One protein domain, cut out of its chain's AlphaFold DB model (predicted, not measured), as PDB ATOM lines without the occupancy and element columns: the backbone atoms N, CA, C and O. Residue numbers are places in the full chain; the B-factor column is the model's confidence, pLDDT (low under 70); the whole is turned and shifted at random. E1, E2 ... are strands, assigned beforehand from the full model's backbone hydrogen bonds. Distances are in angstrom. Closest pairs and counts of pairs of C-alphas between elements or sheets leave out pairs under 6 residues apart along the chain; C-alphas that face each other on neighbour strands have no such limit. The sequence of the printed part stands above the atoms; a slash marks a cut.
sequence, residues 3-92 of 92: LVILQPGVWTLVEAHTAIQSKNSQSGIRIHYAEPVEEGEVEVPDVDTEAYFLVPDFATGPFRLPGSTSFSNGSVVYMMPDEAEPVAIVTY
ATOM      1  N   LEU A   3      90.259 142.839 105.102       89.25
ATOM      2  CA  LEU A   3      89.934 141.505 105.608       89.25
ATOM      3  C   LEU A   3      90.338 140.473 104.554       89.25
ATOM      4  O   LEU A   3      89.792 140.488 103.454       89.25
ATOM      5  N   VAL A   4      91.219 139.548 104.922       90.81
ATOM      6  CA  VAL A   4      91.674 138.454 104.058       90.81
ATOM      7  C   VAL A   4      91.265 137.123 104.686       90.81
ATOM      8  O   VAL A   4      91.430 136.916 105.890       90.81
ATOM      9  N   ILE A   5      90.715 136.217 103.873       92.25
ATOM     10  CA  ILE A   5      90.372 134.854 104.292       92.25
ATOM     11  C   ILE A   5      91.400 133.903 103.686       92.25
ATOM     12  O   ILE A   5      91.380 133.651 102.484       92.25
ATOM     13  N   LEU A   6      92.272 133.365 104.531       91.88
ATOM     14  CA  LEU A   6      93.267 132.374 104.150       91.88
ATOM     15  C   LEU A   6      92.596 131.000 104.049       91.88
ATOM     16  O   LEU A   6      91.943 130.558 104.997       91.88
ATOM     17  N   GLN A   7      92.742 130.337 102.902       93.25
ATOM     18  CA  GLN A   7      92.216 128.989 102.682       93.25
ATOM     19  C   GLN A   7      93.291 127.938 102.997       93.25
ATOM     20  O   GLN A   7      94.456 128.143 102.648       93.25
ATOM     21  N   PRO A   8      92.928 126.811 103.632       91.31
ATOM     22  CA  PRO A   8      93.866 125.722 103.883       91.31
ATOM     23  C   PRO A   8      94.380 125.148 102.557       91.31
ATOM     24  O   PRO A   8      93.615 124.971 101.608       91.31
ATOM     25  N   GLY A   9      95.683 124.866 102.484       90.19
ATOM     26  CA  GLY A   9      96.323 124.337 101.274       90.19
ATOM     27  C   GLY A   9      96.475 125.344 100.126       90.19
ATOM     28  O   GLY A   9      96.783 124.936  99.008       90.19
ATOM     29  N   VAL A  10      96.244 126.640 100.372       91.81
ATOM     30  CA  VAL A  10      96.390 127.700  99.367       91.81
ATOM     31  C   VAL A  10      97.255 128.831  99.909       91.81
ATOM     32  O   VAL A  10      96.883 129.529 100.855       91.81
ATOM     33  N   TRP A  11      98.383 129.073  99.246       91.44
ATOM     34  CA  TRP A  11      99.207 130.247  99.494       91.44
ATOM     35  C   TRP A  11      98.512 131.509  98.988       91.44
ATOM     36  O   TRP A  11      98.299 131.693  97.791       91.44
ATOM     37  N   THR A  12      98.155 132.393  99.916       91.56
ATOM     38  CA  THR A  12      97.507 133.671  99.613       91.56
ATOM     39  C   THR A  12      98.538 134.787  99.666       91.56
ATOM     40  O   THR A  12      99.196 134.958 100.691       91.56
ATOM     41  N   LEU A  13      98.674 135.544  98.576       89.31
ATOM     42  CA  LEU A  13      99.556 136.706  98.525       89.31
ATOM     43  C   LEU A  13      98.977 137.838  99.380       89.31
ATOM     44  O   LEU A  13      97.837 138.254  99.180       89.31
ATOM     45  N   VAL A  14      99.769 138.335 100.321       87.88
ATOM     46  CA  VAL A  14      99.412 139.423 101.228       87.88
ATOM     47  C   VAL A  14     100.479 140.501 101.132       87.88
ATOM     48  O   VAL A  14     101.649 140.248 101.404       87.88
ATOM     49  N   GLU A  15     100.064 141.714 100.777       85.06
ATOM     50  CA  GLU A  15     100.912 142.905 100.786       85.06
ATOM     51  C   GLU A  15     100.514 143.793 101.968       85.06
ATOM     52  O   GLU A  15      99.550 144.556 101.905       85.06
ATOM     53  N   ALA A  16     101.228 143.660 103.086       80.81
ATOM     54  CA  ALA A  16     100.957 144.437 104.293       80.81
ATOM     55  C   ALA A  16     102.186 144.513 105.200       80.81
ATOM     56  O   ALA A  16     103.150 143.775 105.025       80.81
ATOM     57  N   HIS A  17     102.163 145.379 106.211       79.94
ATOM     58  CA  HIS A  17     103.224 145.420 107.223       79.94
ATOM     59  C   HIS A  17     102.821 144.705 108.511       79.94
ATOM     60  O   HIS A  17     103.666 144.158 109.226       79.94
ATOM     61  N   THR A  18     101.528 144.727 108.830       81.44
ATOM     62  CA  THR A  18     100.977 144.130 110.047       81.44
ATOM     63  C   THR A  18      99.762 143.285 109.708       81.44
ATOM     64  O   THR A  18      98.932 143.687 108.895       81.44
ATOM     65  N   ALA A  19      99.619 142.145 110.379       85.38
ATOM     66  CA  ALA A  19      98.422 141.319 110.312       85.38
ATOM     67  C   ALA A  19      97.900 141.002 111.720       85.38
ATOM     68  O   ALA A  19      98.654 140.938 112.693       85.38
ATOM     69  N   ILE A  20      96.583 140.848 111.830       85.94
ATOM     70  CA  ILE A  20      95.877 140.501 113.064       85.94
ATOM     71  C   ILE A  20      94.962 139.323 112.767       85.94
ATOM     72  O   ILE A  20      94.090 139.423 111.908       85.94
ATOM     73  N   GLN A  21      95.124 138.227 113.496       83.25
ATOM     74  CA  GLN A  21      94.217 137.090 113.421       83.25
ATOM     75  C   GLN A  21      92.995 137.305 114.323       83.25
ATOM     76  O   GLN A  21      93.078 137.923 115.390       83.25
ATOM     77  N   SER A  22      91.837 136.794 113.907       73.94
ATOM     78  CA  SER A  22      90.654 136.765 114.771       73.94
ATOM     79  C   SER A  22      90.892 135.899 116.012       73.94
ATOM     80  O   SER A  22      91.371 134.776 115.906       73.94
ATOM     81  N   LYS A  23      90.442 136.366 117.184       70.75
ATOM     82  CA  LYS A  23      90.524 135.617 118.456       70.75
ATOM     83  C   LYS A  23      89.805 134.263 118.439       70.75
ATOM     84  O   LYS A  23      90.053 133.442 119.313       70.75
ATOM     85  N   ASN A  24      88.891 134.059 117.490       70.31
ATOM     86  CA  ASN A  24      88.140 132.811 117.348       70.31
ATOM     87  C   ASN A  24      88.888 131.755 116.524       70.31
ATOM     88  O   ASN A  24      88.420 130.627 116.445       70.31
ATOM     89  N   SER A  25      90.004 132.118 115.888       70.69
ATOM     90  CA  SER A  25      90.815 131.202 115.097       70.69
ATOM     91  C   SER A  25      91.981 130.710 115.952       70.69
ATOM     92  O   SER A  25      92.741 131.521 116.481       70.69
ATOM     93  N   GLN A  26      92.060 129.393 116.143       69.75
ATOM     94  CA  GLN A  26      93.116 128.753 116.935       69.75
ATOM     95  C   GLN A  26      94.269 128.218 116.082       69.75
ATOM     96  O   GLN A  26      95.281 127.857 116.658       69.75
ATOM     97  N   SER A  27      94.137 128.240 114.752       75.62
ATOM     98  CA  SER A  27      95.156 127.760 113.819       75.62
ATOM     99  C   SER A  27      96.346 128.707 113.732       75.62
ATOM    100  O   SER A  27      96.179 129.915 113.550       75.62
ATOM    101  N   GLY A  28      97.547 128.147 113.705       82.56
ATOM    102  CA  GLY A  28      98.759 128.841 113.314       82.56
ATOM    103  C   GLY A  28      98.682 129.316 111.867       82.56
ATOM    104  O   GLY A  28      97.852 128.859 111.069       82.56
ATOM    105  N   ILE A  29      99.553 130.261 111.526       87.19
ATOM    106  CA  ILE A  29      99.685 130.769 110.159       87.19
ATOM    107  C   ILE A  29     101.112 130.520 109.690       87.19
ATOM    108  O   ILE A  29     102.070 131.005 110.301       87.19
ATOM    109  N   ARG A  30     101.231 129.800 108.574       88.81
ATOM    110  CA  ARG A  30     102.464 129.626 107.814       88.81
ATOM    111  C   ARG A  30     102.689 130.863 106.961       88.81
ATOM    112  O   ARG A  30     101.788 131.297 106.243       88.81
ATOM    113  N   ILE A  31     103.891 131.420 107.034       87.06
ATOM    114  CA  ILE A  31     104.304 132.576 106.239       87.06
ATOM    115  C   ILE A  31     105.539 132.194 105.427       87.06
ATOM    116  O   ILE A  31     106.499 131.661 105.986       87.06
ATOM    117  N   HIS A  32     105.524 132.508 104.136       86.56
ATOM    118  CA  HIS A  32     106.659 132.389 103.225       86.56
ATOM    119  C   HIS A  32     106.932 133.738 102.552       86.56
ATOM    120  O   HIS A  32     106.012 134.533 102.345       86.56
ATOM    121  N   TYR A  33     108.188 134.021 102.209       81.62
ATOM    122  CA  TYR A  33     108.501 135.220 101.438       81.62
ATOM    123  C   TYR A  33     107.987 135.105 100.006       81.62
ATOM    124  O   TYR A  33     108.000 134.029  99.414       81.62
ATOM    125  N   ALA A  34     107.553 136.235  99.460       80.56
ATOM    126  CA  ALA A  34     107.417 136.397  98.027       80.56
ATOM    127  C   ALA A  34     108.816 136.510  97.415       80.56
ATOM    128  O   ALA A  34     109.513 137.501  97.649       80.56
ATOM    129  N   GLU A  35     109.237 135.497  96.666       74.25
ATOM    130  CA  GLU A  35     110.498 135.552  95.934       74.25
ATOM    131  C   GLU A  35     110.242 136.109  94.523       74.25
ATOM    132  O   GLU A  35     109.355 135.618  93.816       74.25
ATOM    133  N   PRO A  36     110.960 137.171  94.113       68.56
ATOM    134  CA  PRO A  36     110.865 137.675  92.754       68.56
ATOM    135  C   PRO A  36     111.557 136.688  91.813       68.56
ATOM    136  O   PRO A  36     112.732 136.377  92.004       68.56
ATOM    137  N   VAL A  37     110.844 136.224  90.789       67.81
ATOM    138  CA  VAL A  37     111.389 135.289  89.792       67.81
ATOM    139  C   VAL A  37     111.959 136.040  88.588       67.81
ATOM    140  O   VAL A  37     113.162 135.966  88.360       67.81
ATOM    141  N   GLU A  38     111.156 136.843  87.883       59.97
ATOM    142  CA  GLU A  38     111.573 137.758  86.800       59.97
ATOM    143  C   GLU A  38     110.560 138.917  86.658       59.97
ATOM    144  O   GLU A  38     109.466 138.842  87.206       59.97
ATOM    145  N   GLU A  39     110.948 140.013  85.985       59.38
ATOM    146  CA  GLU A  39     110.188 141.257  85.701       59.38
ATOM    147  C   GLU A  39     108.750 141.371  86.267       59.38
ATOM    148  O   GLU A  39     107.762 141.380  85.537       59.38
ATOM    149  N   GLY A  40     108.634 141.568  87.585       61.34
ATOM    150  CA  GLY A  40     107.364 141.903  88.241       61.34
ATOM    151  C   GLY A  40     106.465 140.717  88.600       61.34
ATOM    152  O   GLY A  40     105.366 140.946  89.105       61.34
ATOM    153  N   GLU A  41     106.921 139.481  88.399       65.12
ATOM    154  CA  GLU A  41     106.215 138.270  88.814       65.12
ATOM    155  C   GLU A  41     106.784 137.703  90.122       65.12
ATOM    156  O   GLU A  41     107.988 137.752  90.396       65.12
ATOM    157  N   VAL A  42     105.881 137.169  90.945       73.19
ATOM    158  CA  VAL A  42     106.194 136.530  92.223       73.19
ATOM    159  C   VAL A  42     105.851 135.049  92.114       73.19
ATOM    160  O   VAL A  42     104.733 134.707  91.719       73.19
ATOM    161  N   GLU A  43     106.793 134.181  92.473       81.38
ATOM    162  CA  GLU A  43     106.570 132.737  92.463       81.38
ATOM    163  C   GLU A  43     105.684 132.327  93.641       81.38
ATOM    164  O   GLU A  43     105.978 132.631  94.799       81.38
ATOM    165  N   VAL A  44     104.583 131.634  93.337       85.19
ATOM    166  CA  VAL A  44     103.735 131.025  94.363       85.19
ATOM    167  C   VAL A  44     104.455 129.780  94.882       85.19
ATOM    168  O   VAL A  44     104.738 128.894  94.075       85.19
ATOM    169  N   PRO A  45     104.724 129.666  96.195       84.44
ATOM    170  CA  PRO A  45     105.368 128.483  96.747       84.44
ATOM    171  C   PRO A  45     104.523 127.224  96.521       84.44
ATOM    172  O   PRO A  45     103.291 127.285  96.500       84.44
ATOM    173  N   ASP A  46     105.168 126.061  96.428       86.75
ATOM    174  CA  ASP A  46     104.461 124.783  96.506       86.75
ATOM    175  C   ASP A  46     103.743 124.640  97.856       86.75
ATOM    176  O   ASP A  46     104.190 125.139  98.892       86.75
ATOM    177  N   VAL A  47     102.612 123.929  97.878       84.88
ATOM    178  CA  VAL A  47     101.810 123.730  99.106       84.88
ATOM    179  C   VAL A  47     102.614 123.084 100.245       84.88
ATOM    180  O   VAL A  47     102.387 123.368 101.423       84.88
ATOM    181  N   ASP A  48     103.599 122.260  99.885       84.94
ATOM    182  CA  ASP A  48     104.464 121.539 100.816       84.94
ATOM    183  C   ASP A  48     105.708 122.347 101.237       84.94
ATOM    184  O   ASP A  48     106.455 121.895 102.105       84.94
ATOM    185  N   THR A  49     105.924 123.550 100.685       83.44
ATOM    186  CA  THR A  49     107.078 124.402 101.011       83.44
ATOM    187  C   THR A  49     107.108 124.753 102.497       83.44
ATOM    188  O   THR A  49     106.117 125.223 103.064       83.44
ATOM    189  N   GLU A  50     108.256 124.540 103.147       76.06
ATOM    190  CA  GLU A  50     108.435 124.821 104.575       76.06
ATOM    191  C   GLU A  50     108.107 126.284 104.913       76.06
ATOM    192  O   GLU A  50     108.421 127.208 104.168       76.06
ATOM    193  N   ALA A  51     107.453 126.510 106.056       77.31
ATOM    194  CA  ALA A  51     107.150 127.867 106.497       77.31
ATOM    195  C   ALA A  51     108.436 128.588 106.927       77.31
ATOM    196  O   ALA A  51     109.207 128.062 107.728       77.31
ATOM    197  N   TYR A  52     108.625 129.825 106.468       68.69
ATOM    198  CA  TYR A  52     109.711 130.680 106.948       68.69
ATOM    199  C   TYR A  52     109.445 131.168 108.376       68.69
ATOM    200  O   TYR A  52     110.341 131.243 109.217       68.69
ATOM    201  N   PHE A  53     108.189 131.512 108.655       73.50
ATOM    202  CA  PHE A  53     107.740 131.918 109.977       73.50
ATOM    203  C   PHE A  53     106.409 131.250 110.297       73.50
ATOM    204  O   PHE A  53     105.495 131.241 109.471       73.50
ATOM    205  N   LEU A  54     106.305 130.719 111.512       73.00
ATOM    206  CA  LEU A  54     105.054 130.239 112.079       73.00
ATOM    207  C   LEU A  54     104.591 131.264 113.103       73.00
ATOM    208  O   LEU A  54     105.278 131.516 114.096       73.00
ATOM    209  N   VAL A  55     103.430 131.867 112.856       71.00
ATOM    210  CA  VAL A  55     102.732 132.600 113.910       71.00
ATOM    211  C   VAL A  55     102.220 131.536 114.877       71.00
ATOM    212  O   VAL A  55     101.408 130.715 114.448       71.00
ATOM    213  N   PRO A  56     102.709 131.496 116.131       64.44
ATOM    214  CA  PRO A  56     102.241 130.502 117.080       64.44
ATOM    215  C   PRO A  56     100.730 130.646 117.248       64.44
ATOM    216  O   PRO A  56     100.216 131.775 117.259       64.44
ATOM    217  N   ASP A  57     100.050 129.509 117.414       58.03
ATOM    218  CA  ASP A  57      98.667 129.465 117.880       58.03
ATOM    219  C   ASP A  57      98.518 130.491 119.012       58.03
ATOM    220  O   ASP A  57      99.401 130.627 119.865       58.03
ATOM    221  N   PHE A  58      97.423 131.249 119.024       53.09
ATOM    222  CA  PHE A  58      97.126 132.258 120.053       53.09
ATOM    223  C   PHE A  58      97.821 133.627 119.944       53.09
ATOM    224  O   PHE A  58      97.867 134.347 120.950       53.09
ATOM    225  N   ALA A  59      98.272 134.077 118.767       52.84
ATOM    226  CA  ALA A  59      98.613 135.493 118.575       52.84
ATOM    227  C   ALA A  59      97.355 136.386 118.708       52.84
ATOM    228  O   ALA A  59      96.735 136.825 117.747       52.84
ATOM    229  N   THR A  60      96.967 136.673 119.952       57.47
ATOM    230  CA  THR A  60      95.811 137.501 120.338       57.47
ATOM    231  C   THR A  60      96.005 138.996 120.054       57.47
ATOM    232  O   THR A  60      95.141 139.810 120.399       57.47
ATOM    233  N   GLY A  61      97.125 139.365 119.428       66.56
ATOM    234  CA  GLY A  61      97.510 140.725 119.083       66.56
ATOM    235  C   GLY A  61      98.162 140.807 117.699       66.56
ATOM    236  O   GLY A  61      98.472 139.778 117.099       66.56
ATOM    237  N   PRO A  62      98.362 142.029 117.179       73.94
ATOM    238  CA  PRO A  62      99.007 142.244 115.890       73.94
ATOM    239  C   PRO A  62     100.401 141.625 115.853       73.94
ATOM    240  O   PRO A  62     101.203 141.840 116.765       73.94
ATOM    241  N   PHE A  63     100.709 140.923 114.768       77.44
ATOM    242  CA  PHE A  63     102.054 140.454 114.467       77.44
ATOM    243  C   PHE A  63     102.600 141.176 113.235       77.44
ATOM    244  O   PHE A  63     101.867 141.563 112.321       77.44
ATOM    245  N   ARG A  64     103.914 141.410 113.246       76.75
ATOM    246  CA  ARG A  64     104.612 142.057 112.135       76.75
ATOM    247  C   ARG A  64     104.932 141.019 111.079       76.75
ATOM    248  O   ARG A  64     105.471 139.965 111.410       76.75
ATOM    249  N   LEU A  65     104.634 141.344 109.828       76.62
ATOM    250  CA  LEU A  65     105.053 140.515 108.712       76.62
ATOM    251  C   LEU A  65     106.565 140.700 108.489       76.62
ATOM    252  O   LEU A  65     107.091 141.809 108.663       76.62
ATOM    253  N   PRO A  66     107.298 139.621 108.172       66.75
ATOM    254  CA  PRO A  66     108.734 139.700 107.950       66.75
ATOM    255  C   PRO A  66     109.060 140.630 106.761       66.75
ATOM    256  O   PRO A  66     108.283 140.749 105.820       66.75
ATOM    257  N   GLY A  67     110.195 141.342 106.818       59.62
ATOM    258  CA  GLY A  67     110.596 142.342 105.804       59.62
ATOM    259  C   GLY A  67     110.473 143.816 106.228       59.62
ATOM    260  O   GLY A  67     110.857 144.708 105.481       59.62
ATOM    261  N   SER A  68     110.030 144.110 107.457       51.81
ATOM    262  CA  SER A  68     109.778 145.491 107.914       51.81
ATOM    263  C   SER A  68     111.022 146.334 108.281       51.81
ATOM    264  O   SER A  68     110.862 147.406 108.868       51.81
ATOM    265  N   THR A  69     112.255 145.864 108.054       48.44
ATOM    266  CA  THR A  69     113.495 146.533 108.519       48.44
ATOM    267  C   THR A  69     114.344 147.164 107.411       48.44
ATOM    268  O   THR A  69     115.302 147.870 107.725       48.44
ATOM    269  N   SER A  70     114.010 146.995 106.129       42.78
ATOM    270  CA  SER A  70     114.625 147.751 105.026       42.78
ATOM    271  C   SER A  70     113.621 147.948 103.893       42.78
ATOM    272  O   SER A  70     113.074 146.997 103.353       42.78
ATOM    273  N   PHE A  71     113.330 149.219 103.624       43.06
ATOM    274  CA  PHE A  71     112.186 149.698 102.859       43.06
ATOM    275  C   PHE A  71     112.447 149.708 101.350       43.06
ATOM    276  O   PHE A  71     113.164 150.578 100.859       43.06
ATOM    277  N   SER A  72     111.747 148.851 100.615       40.62
ATOM    278  CA  SER A  72     111.182 149.214  99.311       40.62
ATOM    279  C   SER A  72     110.029 148.262  98.991       40.62
ATOM    280  O   SER A  72     110.272 147.088  98.733       40.62
ATOM    281  N   ASN A  73     108.807 148.809  99.004       42.12
ATOM    282  CA  ASN A  73     107.497 148.159  98.834       42.12
ATOM    283  C   ASN A  73     107.039 147.318 100.037       42.12
ATOM    284  O   ASN A  73     107.857 146.877 100.837       42.12
ATOM    285  N   GLY A  74     105.719 147.210 100.242       51.78
ATOM    286  CA  GLY A  74     105.125 146.481 101.366       51.78
ATOM    287  C   GLY A  74     105.702 145.070 101.487       51.78
ATOM    288  O   GLY A  74     106.213 144.528 100.510       51.78
ATOM    289  N   SER A  75     105.663 144.464 102.678       65.44
ATOM    290  CA  SER A  75     106.079 143.065 102.796       65.44
ATOM    291  C   SER A  75     105.083 142.212 102.017       65.44
ATOM    292  O   SER A  75     103.999 141.910 102.511       65.44
ATOM    293  N   VAL A  76     105.437 141.878 100.779       79.62
ATOM    294  CA  VAL A  76     104.721 140.905  99.970       79.62
ATOM    295  C   VAL A  76     105.115 139.537 100.522       79.62
ATOM    296  O   VAL A  76     106.288 139.161 100.522       79.62
ATOM    297  N   VAL A  77     104.155 138.821 101.093       85.50
ATOM    298  CA  VAL A  77     104.360 137.493 101.679       85.50
ATOM    299  C   VAL A  77     103.238 136.565 101.250       85.50
ATOM    300  O   VAL A  77     102.118 137.006 101.006       85.50
ATOM    301  N   TYR A  78     103.519 135.271 101.204       90.12
ATOM    302  CA  TYR A  78     102.486 134.255 101.097       90.12
ATOM    303  C   TYR A  78     102.096 133.771 102.484       90.12
ATOM    304  O   TYR A  78     102.953 133.472 103.315       90.12
ATOM    305  N   MET A  79     100.793 133.694 102.734       90.75
ATOM    306  CA  MET A  79     100.229 133.226 103.995       90.75
ATOM    307  C   MET A  79      99.276 132.061 103.737       90.75
ATOM    308  O   MET A  79      98.490 132.094 102.788       90.75
ATOM    309  N   MET A  80      99.336 131.044 104.592       92.06
ATOM    310  CA  MET A  80      98.461 129.872 104.551       92.06
ATOM    311  C   MET A  80      98.158 129.414 105.986       92.06
ATOM    312  O   MET A  80      99.047 129.497 106.838       92.06
ATOM    313  N   PRO A  81      96.939 128.944 106.298       90.56
ATOM    314  CA  PRO A  81      96.666 128.296 107.576       90.56
ATOM    315  C   PRO A  81      97.543 127.055 107.750       90.56
ATOM    316  O   PRO A  81      97.816 126.345 106.781       90.56
ATOM    317  N   ASP A  82      97.981 126.796 108.977       85.06
ATOM    318  CA  ASP A  82      98.677 125.548 109.305       85.06
ATOM    319  C   ASP A  82      97.691 124.374 109.470       85.06
ATOM    320  O   ASP A  82      98.024 123.226 109.183       85.06
ATOM    321  N   GLU A  83      96.445 124.664 109.862       81.19
ATOM    322  CA  GLU A  83      95.389 123.668 110.045       81.19
ATOM    323  C   GLU A  83      94.430 123.561 108.845       81.19
ATOM    324  O   GLU A  83      94.469 124.332 107.887       81.19
ATOM    325  N   ALA A  84      93.513 122.590 108.909       84.00
ATOM    326  CA  ALA A  84      92.524 122.309 107.864       84.00
ATOM    327  C   ALA A  84      91.333 123.292 107.827       84.00
ATOM    328  O   ALA A  84      90.396 123.084 107.054       84.00
ATOM    329  N   GLU A  85      91.341 124.340 108.651       86.56
ATOM    330  CA  GLU A  85      90.260 125.324 108.734       86.56
ATOM    331  C   GLU A  85      90.667 126.680 108.131       86.56
ATOM    332  O   GLU A  85      91.814 127.109 108.275       86.56
ATOM    333  N   PRO A  86      89.742 127.404 107.472       89.44
ATOM    334  CA  PRO A  86      90.013 128.756 106.999       89.44
ATOM    335  C   PRO A  86      90.294 129.736 108.141       89.44
ATOM    336  O   PRO A  86      89.623 129.727 109.176       89.44
ATOM    337  N   VAL A  87      91.222 130.667 107.912       88.94
ATOM    338  CA  VAL A  87      91.625 131.673 108.904       88.94
ATOM    339  C   VAL A  87      91.356 133.074 108.376       88.94
ATOM    340  O   VAL A  87      91.843 133.464 107.319       88.94
ATOM    341  N   ALA A  88      90.595 133.862 109.136       89.31
ATOM    342  CA  ALA A  88      90.382 135.274 108.842       89.31
ATOM    343  C   ALA A  88      91.460 136.138 109.510       89.31
ATOM    344  O   ALA A  88      91.628 136.098 110.738       89.31
ATOM    345  N   ILE A  89      92.131 136.961 108.705       87.75
ATOM    346  CA  ILE A  89      93.095 137.963 109.161       87.75
ATOM    347  C   ILE A  89      92.686 139.364 108.708       87.75
ATOM    348  O   ILE A  89      92.011 139.539 107.695       87.75
ATOM    349  N   VAL A  90      93.130 140.371 109.451       87.69
ATOM    350  CA  VAL A  90      93.006 141.778 109.077       87.69
ATOM    351  C   VAL A  90      94.390 142.391 108.916       87.69
ATOM    352  O   VAL A  90      95.211 142.287 109.827       87.69
ATOM    353  N   THR A  91      94.649 143.028 107.778       87.44
ATOM    354  CA  THR A  91      95.972 143.532 107.384       87.44
ATOM    355  C   THR A  91      96.030 145.061 107.341       87.44
ATOM    356  O   THR A  91      95.031 145.722 107.036       87.44
ATOM    357  N   TYR A  92      97.190 145.641 107.673       81.62
ATOM    358  CA  TYR A  92      97.443 147.088 107.735       81.62
ATOM    359  C   TYR A  92      98.808 147.477 107.172       81.62
ATOM    360  O   TYR A  92      99.780 146.693 107.332       81.62
TER     361      TYR A  92
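AT A GLANCE: This is residues 3 to 92 of the 92 residues of an uncharacterized protein of Rhizobium sp. PP-CC-2G-626 (UniProt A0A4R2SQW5). Little regular structure, but a small sandwich: the strongly twisted sheet E2, E6, E4, E5 faces the sheet E1, E7, E3, and two long stretches have no named element, residues 34 to 52, whose loop reaches out past the end of E4, and residues 56 to 75, of which 63 to 64 pair with residues 18 to 19 of E3. The 90 printed residues hold seven named strands, E1 to E7 along the chain, all strand with 31 residues; both sheets are antiparallel. It is compact, radius of gyration of the C-alphas 12.5 A, spanning 39 by 27 by 20 A.

HOW THE PARTS SIT: E6, residues 76 to 81, is antiparallel to E2, residues 12 to 15, N 14 to O 77 2.8 A, and to E4, residues 29 to 33, N 30 to O 80 2.8 A. E4 and E5, residues 53 to 55, form a hairpin, N 31 to O 53 2.9 A. E7, residues 87 to 91, is antiparallel to E1, residues 3 to 6, N 6 to O 87 2.8 A, and to E3, residues 18 to 21, N 20 to O 90 2.8 A.

IN THESE COORDINATES: E6 measures 16.8 A, E4 13.2 A, E7 12.7 A. C-alpha 3 stands at (89.934, 141.505, 105.608), C-alpha 91 at (95.972, 143.532, 107.384).

THE WHOLE: The printed part has no cut. Links E4 to E5 and E5 to E6 are long. pLDDT is under 70 at 24 residues, among them 66 to 75.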